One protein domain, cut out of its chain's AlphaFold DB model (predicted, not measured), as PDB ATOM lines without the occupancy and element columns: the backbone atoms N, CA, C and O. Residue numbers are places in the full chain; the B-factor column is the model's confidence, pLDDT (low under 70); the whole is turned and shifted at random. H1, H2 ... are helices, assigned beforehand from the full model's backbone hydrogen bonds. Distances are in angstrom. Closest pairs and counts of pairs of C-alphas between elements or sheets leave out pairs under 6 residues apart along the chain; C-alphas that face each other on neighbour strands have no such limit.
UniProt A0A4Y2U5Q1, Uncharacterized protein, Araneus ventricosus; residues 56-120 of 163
ATOM      1  N   ARG A  56      65.654   7.901 -28.803       97.81
ATOM      2  CA  ARG A  56      64.487   8.337 -29.568       97.81
ATOM      3  C   ARG A  56      63.825   7.160 -30.277       97.81
ATOM      4  O   ARG A  56      62.607   7.006 -30.176       97.81
ATOM      5  N   ASN A  57      64.604   6.317 -30.951       98.12
ATOM      6  CA  ASN A  57      64.106   5.143 -31.663       98.12
ATOM      7  C   ASN A  57      63.487   4.122 -30.704       98.12
ATOM      8  O   ASN A  57      62.372   3.664 -30.954       98.12
ATOM      9  N   SER A  58      64.130   3.844 -29.565       97.88
ATOM     10  CA  SER A  58      63.558   2.991 -28.514       97.88
ATOM     11  C   SER A  58      62.230   3.555 -28.006       97.88
ATOM     12  O   SER A  58      61.229   2.842 -27.961       97.88
ATOM     13  N   ARG A  59      62.167   4.859 -27.700       97.56
ATOM     14  CA  ARG A  59      60.933   5.506 -27.233       97.56
ATOM     15  C   ARG A  59      59.817   5.447 -28.277       97.56
ATOM     16  O   ARG A  59      58.662   5.216 -27.919       97.56
ATOM     17  N   LEU A  60      60.127   5.699 -29.551       97.88
ATOM     18  CA  LEU A  60      59.152   5.623 -30.642       97.88
ATOM     19  C   LEU A  60      58.660   4.187 -30.852       97.88
ATOM     20  O   LEU A  60      57.458   3.997 -31.042       97.88
ATOM     21  N   SER A  61      59.550   3.199 -30.737       98.06
ATOM     22  CA  SER A  61      59.202   1.777 -30.781       98.06
ATOM     23  C   SER A  61      58.234   1.406 -29.653       98.06
ATOM     24  O   SER A  61      57.136   0.921 -29.920       98.06
ATOM     25  N   ASP A  62      58.546   1.773 -28.405       98.31
ATOM     26  CA  ASP A  62      57.679   1.513 -27.247       98.31
ATOM     27  C   ASP A  62      56.308   2.200 -27.365       98.31
ATOM     28  O   ASP A  62      55.293   1.705 -26.863       98.31
ATOM     29  N   MET A  63      56.257   3.390 -27.976       97.75
ATOM     30  CA  MET A  63      55.002   4.103 -28.243       97.75
ATOM     31  C   MET A  63      54.191   3.430 -29.353       97.75
ATOM     32  O   MET A  63      52.963   3.362 -29.244       97.75
ATOM     33  N   ALA A  64      54.856   2.940 -30.401       97.38
ATOM     34  CA  ALA A  64      54.224   2.202 -31.484       97.38
ATOM     35  C   ALA A  64      53.652   0.874 -30.973       97.38
ATOM     36  O   ALA A  64      52.476   0.606 -31.218       97.38
ATOM     37  N   GLN A  65      54.425   0.114 -30.191       98.25
ATOM     38  CA  GLN A  65      53.992  -1.142 -29.578       98.25
ATOM     39  C   GLN A  65      52.761  -0.936 -28.688       98.25
ATOM     40  O   GLN A  65      51.714  -1.523 -28.952       98.25
ATOM     41  N   ARG A  66      52.820  -0.008 -27.723       98.00
ATOM     42  CA  ARG A  66      51.658   0.335 -26.878       98.00
ATOM     43  C   ARG A  66      50.468   0.867 -27.680       98.00
ATOM     44  O   ARG A  66      49.323   0.821 -27.237       98.00
ATOM     45  N   GLY A  67      50.718   1.460 -28.845       97.62
ATOM     46  CA  GLY A  67      49.677   1.843 -29.792       97.62
ATOM     47  C   GLY A  67      48.990   0.635 -30.425       97.62
ATOM     48  O   GLY A  67      47.772   0.651 -30.559       97.62
ATOM     49  N   GLN A  68      49.751  -0.397 -30.793       97.38
ATOM     50  CA  GLN A  68      49.207  -1.638 -31.347       97.38
ATOM     51  C   GLN A  68      48.452  -2.448 -30.295       97.38
ATOM     52  O   GLN A  68      47.332  -2.857 -30.569       97.38
ATOM     53  N   GLU A  69      49.007  -2.598 -29.090       97.88
ATOM     54  CA  GLU A  69      48.351  -3.291 -27.968       97.88
ATOM     55  C   GLU A  69      46.977  -2.675 -27.674       97.88
ATOM     56  O   GLU A  69      45.964  -3.367 -27.717       97.88
ATOM     57  N   ARG A  70      46.905  -1.342 -27.538       97.25
ATOM     58  CA  ARG A  70      45.624  -0.644 -27.338       97.25
ATOM     59  C   ARG A  70      44.629  -0.865 -28.475       97.25
ATOM     60  O   ARG A  70      43.445  -0.962 -28.200       97.25
ATOM     61  N   ARG A  71      45.084  -0.920 -29.736       96.69
ATOM     62  CA  ARG A  71      44.200  -1.188 -30.887       96.69
ATOM     63  C   ARG A  71      43.742  -2.642 -30.945       96.69
ATOM     64  O   ARG A  71      42.657  -2.889 -31.452       96.69
ATOM     65  N   ALA A  72      44.561  -3.582 -30.481       96.81
ATOM     66  CA  ALA A  72      44.196  -4.992 -30.408       96.81
ATOM     67  C   ALA A  72      43.134  -5.247 -29.326       96.81
ATOM     68  O   ALA A  72      42.297  -6.126 -29.489       96.81
ATOM     69  N   GLU A  73      43.142  -4.445 -28.260       97.56
ATOM     70  CA  GLU A  73      42.165  -4.488 -27.166       97.56
ATOM     71  C   GLU A  73      40.900  -3.638 -27.424       97.56
ATOM     72  O   GLU A  73      40.011  -3.585 -26.574       97.56
ATOM     73  N   GLU A  74      40.790  -2.956 -28.573       97.75
ATOM     74  CA  GLU A  74      39.610  -2.147 -28.898       97.75
ATOM     75  C   GLU A  74      38.364  -3.018 -29.103       97.75
ATOM     76  O   GLU A  74      38.356  -3.977 -29.871       97.75
ATOM     77  N   THR A  75      37.258  -2.601 -28.489       98.25
ATOM     78  CA  THR A  75      35.921  -3.077 -28.874       98.25
ATOM     79  C   THR A  75      35.531  -2.534 -30.252       98.25
ATOM     80  O   THR A  75      36.009  -1.473 -30.667       98.25
ATOM     81  N   GLU A  76      34.604  -3.197 -30.950       97.62
ATOM     82  CA  GLU A  76      34.170  -2.735 -32.278       97.62
ATOM     83  C   GLU A  76      33.581  -1.314 -32.228       97.62
ATOM     84  O   GLU A  76      33.881  -0.485 -33.082       97.62
ATOM     85  N   GLU A  77      32.842  -0.960 -31.175       97.69
ATOM     86  CA  GLU A  77      32.329   0.405 -30.999       97.69
ATOM     87  C   GLU A  77      33.437   1.452 -30.821       97.69
ATOM     88  O   GLU A  77      33.331   2.575 -31.326       97.69
ATOM     89  N   GLN A  78      34.495   1.127 -30.070       98.00
ATOM     90  CA  GLN A  78      35.650   2.016 -29.909       98.00
ATOM     91  C   GLN A  78      36.404   2.162 -31.230       98.00
ATOM     92  O   GLN A  78      36.790   3.275 -31.597       98.00
ATOM     93  N   ARG A  79      36.547   1.063 -31.977       97.88
ATOM     94  CA  ARG A  79      37.168   1.044 -33.300       97.88
ATOM     95  C   ARG A  79      36.386   1.896 -34.298       97.88
ATOM     96  O   ARG A  79      36.989   2.745 -34.956       97.88
ATOM     97  N   ILE A  80      35.062   1.740 -34.371       98.31
ATOM     98  CA  ILE A  80      34.181   2.550 -35.228       98.31
ATOM     99  C   ILE A  80      34.308   4.033 -34.867       98.31
ATOM    100  O   ILE A  80      34.559   4.854 -35.749       98.31
ATOM    101  N   ARG A  81      34.225   4.387 -33.576       98.06
ATOM    102  CA  ARG A  81      34.393   5.777 -33.120       98.06
ATOM    103  C   ARG A  81      35.758   6.350 -33.501       98.06
ATOM    104  O   ARG A  81      35.828   7.459 -34.027       98.06
ATOM    105  N   ARG A  82      36.844   5.598 -33.296       97.62
ATOM    106  CA  ARG A  82      38.196   6.027 -33.684       97.62
ATOM    107  C   ARG A  82      38.308   6.241 -35.193       97.62
ATOM    108  O   ARG A  82      38.879   7.243 -35.619       97.62
ATOM    109  N   LEU A  83      37.782   5.319 -36.003       97.69
ATOM    110  CA  LEU A  83      37.779   5.441 -37.464       97.69
ATOM    111  C   LEU A  83      36.962   6.652 -37.928       97.69
ATOM    112  O   LEU A  83      37.429   7.381 -38.801       97.69
ATOM    113  N   ALA A  84      35.810   6.913 -37.306       97.88
ATOM    114  CA  ALA A  84      34.984   8.081 -37.598       97.88
ATOM    115  C   ALA A  84      35.730   9.394 -37.309       97.88
ATOM    116  O   ALA A  84      35.823  10.245 -38.192       97.88
ATOM    117  N   VAL A  85      36.356   9.523 -36.132       98.12
ATOM    118  CA  VAL A  85      37.148  10.714 -35.763       98.12
ATOM    119  C   VAL A  85      38.328  10.924 -36.718       98.12
ATOM    120  O   VAL A  85      38.577  12.043 -37.169       98.12
ATOM    121  N   MET A  86      39.051   9.858 -37.083       97.56
ATOM    122  CA  MET A  86      40.139   9.959 -38.065       97.56
ATOM    123  C   MET A  86      39.632  10.350 -39.459       97.56
ATOM    124  O   MET A  86      40.290  11.135 -40.146       97.56
ATOM    125  N   GLY A  87      38.475   9.820 -39.868       97.31
ATOM    126  CA  GLY A  87      37.802  10.164 -41.118       97.31
ATOM    127  C   GLY A  87      37.444  11.647 -41.173       97.31
ATOM    128  O   GLY A  87      37.881  12.335 -42.097       97.31
ATOM    129  N   GLN A  88      36.767  12.153 -40.140       97.69
ATOM    130  CA  GLN A  88      36.406  13.567 -39.999       97.69
ATOM    131  C   GLN A  88      37.636  14.476 -40.025       97.69
ATOM    132  O   GLN A  88      37.706  15.383 -40.848       97.69
ATOM    133  N   GLY A  89      38.661  14.185 -39.218       97.81
ATOM    134  CA  GLY A  89      39.889  14.983 -39.220       97.81
ATOM    135  C   GLY A  89      40.624  14.945 -40.565       97.81
ATOM    136  O   GLY A  89      41.272  15.912 -40.948       97.81
ATOM    137  N   SER A  90      40.535  13.838 -41.315       96.12
ATOM    138  CA  SER A  90      41.090  13.772 -42.675       96.12
ATOM    139  C   SER A  90      40.315  14.623 -43.674       96.12
ATOM    140  O   SER A  90      40.913  15.130 -44.614       96.12
ATOM    141  N   GLN A  91      39.007  14.764 -43.480       96.19
ATOM    142  CA  GLN A  91      38.165  15.589 -44.324       96.19
ATOM    143  C   GLN A  91      38.392  17.073 -44.033       96.19
ATOM    144  O   GLN A  91      38.676  17.805 -44.970       96.19
ATOM    145  N   GLN A  92      38.426  17.471 -42.758       97.44
ATOM    146  CA  GLN A  92      38.772  18.840 -42.348       97.44
ATOM    147  C   GLN A  92      40.120  19.280 -42.934       97.44
ATOM    148  O   GLN A  92      40.209  20.313 -43.582       97.44
ATOM    149  N   ARG A  93      41.156  18.431 -42.842       96.38
ATOM    150  CA  ARG A  93      42.457  18.728 -43.469       96.38
ATOM    151  C   ARG A  93      42.387  18.894 -44.988       96.38
ATOM    152  O   ARG A  93      43.176  19.651 -45.525       96.38
ATOM    153  N   ARG A  94      41.494  18.175 -45.684       95.75
ATOM    154  CA  ARG A  94      41.299  18.329 -47.141       95.75
ATOM    155  C   ARG A  94      40.510  19.585 -47.494       95.75
ATOM    156  O   ARG A  94      40.669  20.080 -48.599       95.75
ATOM    157  N   GLU A  95      39.643  20.047 -46.603       95.44
ATOM    158  CA  GLU A  95      38.902  21.302 -46.763       95.44
ATOM    159  C   GLU A  95      39.827  22.512 -46.554       95.44
ATOM    160  O   GLU A  95      39.672  23.523 -47.230       95.44
ATOM    161  N   GLU A  96      40.833  22.375 -45.688       97.00
ATOM    162  CA  GLU A  96      41.870  23.386 -45.425       97.00
ATOM    163  C   GLU A  96      43.072  23.324 -46.396       97.00
ATOM    164  O   GLU A  96      43.970  24.164 -46.313       97.00
ATOM    165  N   GLU A  97      43.128  22.341 -47.306       97.31
ATOM    166  CA  GLU A  97      44.227  22.196 -48.274       97.31
ATOM    167  C   GLU A  97      44.268  23.387 -49.245       97.31
ATOM    168  O   GLU A  97      43.264  23.755 -49.856       97.31
ATOM    169  N   THR A  98      45.463  23.934 -49.475       97.94
ATOM    170  CA  THR A  98      45.670  24.842 -50.610       97.94
ATOM    171  C   THR A  98      45.619  24.066 -51.928       97.94
ATOM    172  O   THR A  98      45.875  22.859 -51.968       97.94
ATOM    173  N   GLU A  99      45.346  24.744 -53.044       97.00
ATOM    174  CA  GLU A  99      45.275  24.075 -54.351       97.00
ATOM    175  C   GLU A  99      46.614  23.415 -54.741       97.00
ATOM    176  O   GLU A  99      46.636  22.325 -55.310       97.00
ATOM    177  N   GLU A 100      47.748  24.005 -54.351       97.00
ATOM    178  CA  GLU A 100      49.075  23.398 -54.529       97.00
ATOM    179  C   GLU A 100      49.245  22.113 -53.709       97.00
ATOM    180  O   GLU A 100      49.707  21.094 -54.231       97.00
ATOM    181  N   GLN A 101      48.835  22.126 -52.435       97.62
ATOM    182  CA  GLN A 101      48.883  20.946 -51.567       97.62
ATOM    183  C   GLN A 101      47.978  19.833 -52.100       97.62
ATOM    184  O   GLN A 101      48.388  18.668 -52.156       97.62
ATOM    185  N   ARG A 102      46.772  20.193 -52.552       97.38
ATOM    186  CA  ARG A 102      45.817  19.273 -53.169       97.38
ATOM    187  C   ARG A 102      46.391  18.648 -54.436       97.38
ATOM    188  O   ARG A 102      46.361  17.423 -54.571       97.38
ATOM    189  N   ASN A 103      46.964  19.451 -55.330       97.69
ATOM    190  CA  ASN A 103      47.580  18.964 -56.563       97.69
ATOM    191  C   ASN A 103      48.772  18.045 -56.280       97.69
ATOM    192  O   ASN A 103      48.833  16.943 -56.827       97.69
ATOM    193  N   SER A 104      49.656  18.422 -55.354       97.69
ATOM    194  CA  SER A 104      50.765  17.569 -54.914       97.69
ATOM    195  C   SER A 104      50.266  16.222 -54.368       97.69
ATOM    196  O   SER A 104      50.722  15.155 -54.792       97.69
ATOM    197  N   ARG A 105      49.237  16.235 -53.508       97.38
ATOM    198  CA  ARG A 105      48.611  15.012 -52.984       97.38
ATOM    199  C   ARG A 105      48.019  14.141 -54.096       97.38
ATOM    200  O   ARG A 105      48.196  12.922 -54.063       97.38
ATOM    201  N   LEU A 106      47.309  14.730 -55.061       97.50
ATOM    202  CA  LEU A 106      46.715  14.002 -56.189       97.50
ATOM    203  C   LEU A 106      47.786  13.348 -57.069       97.50
ATOM    204  O   LEU A 106      47.640  12.173 -57.411       97.50
ATOM    205  N   VAL A 107      48.877  14.058 -57.366       98.19
ATOM    206  CA  VAL A 107      50.015  13.524 -58.131       98.19
ATOM    207  C   VAL A 107      50.640  12.329 -57.408       98.19
ATOM    208  O   VAL A 107      50.778  11.259 -58.003       98.19
ATOM    209  N   ILE A 108      50.914  12.451 -56.104       98.00
ATOM    210  CA  ILE A 108      51.476  11.354 -55.299       98.00
ATOM    211  C   ILE A 108      50.534  10.139 -55.278       98.00
ATOM    212  O   ILE A 108      50.981   8.995 -55.395       98.00
ATOM    213  N   MET A 109      49.221  10.349 -55.143       96.88
ATOM    214  CA  MET A 109      48.245   9.251 -55.171       96.88
ATOM    215  C   MET A 109      48.162   8.577 -56.544       96.88
ATOM    216  O   MET A 109      48.045   7.348 -56.605       96.88
ATOM    217  N   ALA A 110      48.225   9.352 -57.628       97.06
ATOM    218  CA  ALA A 110      48.236   8.825 -58.986       97.06
ATOM    219  C   ALA A 110      49.491   7.979 -59.231       97.06
ATOM    220  O   ALA A 110      49.361   6.841 -59.683       97.06
ATOM    221  N   GLN A 111      50.669   8.487 -58.852       97.88
ATOM    222  CA  GLN A 111      51.946   7.785 -58.975       97.88
ATOM    223  C   GLN A 111      51.946   6.464 -58.197       97.88
ATOM    224  O   GLN A 111      52.116   5.407 -58.800       97.88
ATOM    225  N   ARG A 112      51.620   6.488 -56.895       97.25
ATOM    226  CA  ARG A 112      51.489   5.262 -56.078       97.25
ATOM    227  C   ARG A 112      50.461   4.289 -56.654       97.25
ATOM    228  O   ARG A 112      50.566   3.074 -56.515       97.25
ATOM    229  N   GLY A 113      49.412   4.822 -57.278       95.38
ATOM    230  CA  GLY A 113      48.419   4.038 -57.998       95.38
ATOM    231  C   GLY A 113      48.996   3.312 -59.211       95.38
ATOM    232  O   GLY A 113      48.579   2.187 -59.466       95.38
ATOM    233  N   GLN A 114      49.928   3.923 -59.943       95.00
ATOM    234  CA  GLN A 114      50.623   3.277 -61.058       95.00
ATOM    235  C   GLN A 114      51.644   2.251 -60.575       95.00
ATOM    236  O   GLN A 114      51.614   1.125 -61.060       95.00
ATOM    237  N   GLU A 115      52.461   2.595 -59.580       96.38
ATOM    238  CA  GLU A 115      53.465   1.694 -58.995       96.38
ATOM    239  C   GLU A 115      52.817   0.382 -58.526       96.38
ATOM    240  O   GLU A 115      53.170  -0.690 -59.009       96.38
ATOM    241  N   ARG A 116      51.726   0.455 -57.745       94.38
ATOM    242  CA  ARG A 116      50.982  -0.746 -57.308       94.38
ATOM    243  C   ARG A 116      50.406  -1.584 -58.452       94.38
ATOM    244  O   ARG A 116      50.151  -2.769 -58.273       94.38
ATOM    245  N   ARG A 117      50.105  -0.978 -59.607       92.62
ATOM    246  CA  ARG A 117      49.608  -1.718 -60.781       92.62
ATOM    247  C   ARG A 117      50.736  -2.371 -61.560       92.62
ATOM    248  O   ARG A 117      50.479  -3.396 -62.179       92.62
ATOM    249  N   ALA A 118      51.913  -1.753 -61.566       92.44
ATOM    250  CA  ALA A 118      53.108  -2.295 -62.193       92.44
ATOM    251  C   ALA A 118      53.670  -3.474 -61.382       92.44
ATOM    252  O   ALA A 118      54.068  -4.470 -61.968       92.44
ATOM    253  N   GLU A 119      53.627  -3.384 -60.050       94.81
ATOM    254  CA  GLU A 119      54.089  -4.433 -59.126       94.81
ATOM    255  C   GLU A 119      53.080  -5.580 -58.922       94.81
ATOM    256  O   GLU A 119      53.426  -6.625 -58.376       94.81
ATOM    257  N   GLY A 120      51.817  -5.393 -59.318       92.00
ATOM    258  CA  GLY A 120      50.749  -6.364 -59.072       92.00
ATOM    259  C   GLY A 120      50.857  -7.636 -59.920       92.00
ATOM    260  O   GLY A 120      51.295  -7.603 -61.070       92.00
TER     261      GLY A 120
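AT A GLANCE: This is residues 56 to 120 of the 163 residues of an uncharacterized protein of Araneus ventricosus (UniProt A0A4Y2U5Q1). Three helices follow one another end to end as an open frame: H1 leads to a corner, H2 makes the crossbar, and H3 turns off its other end, with H1 and H3 splayed apart and the middle empty. The 65 printed residues have three named helices, H1, H2 and H3 in chain order, and no named strand; the class is all helix. The whole is extended, with a radius of gyration of the C-alphas of 16.8 A and spans of 37 by 29 by 29 A.

HOW THE PARTS SIT: H1, residues 56 to 72, is close to but not clearly touching H2, residues 76 to 95; the closest C-alphas, of Arg 71 and Arg 79, are 7.8 A apart. They run opposite ways at a steep tilt of 56 degrees. H2 is likewise close to but not clearly touching H3, residues 99 to 118, through the C-alphas of Arg 94 and Arg 102, 7.6 A apart, opposite ways at a steep tilt of 56 degrees. H1 and H3 are apart. Every O i to N i+4 pair is within hydrogen-bond range in H1 and H2, and 15 of 16 in H3.

IN THESE COORDINATES: H1 spans 24.3 A from C-alpha 56 at (64.487, 8.337, -29.568). H2 spans 28.5 A. H3 spans 28.6 A, ending at C-alpha 118 (53.108, -2.295, -62.193).

THE WHOLE: The C-alphas of Glu 73 and Glu 100, the two farthest apart, are 39.7 A apart. Both links are tight, the printed part has no cut, and no printed residue is under 70 in pLDDT.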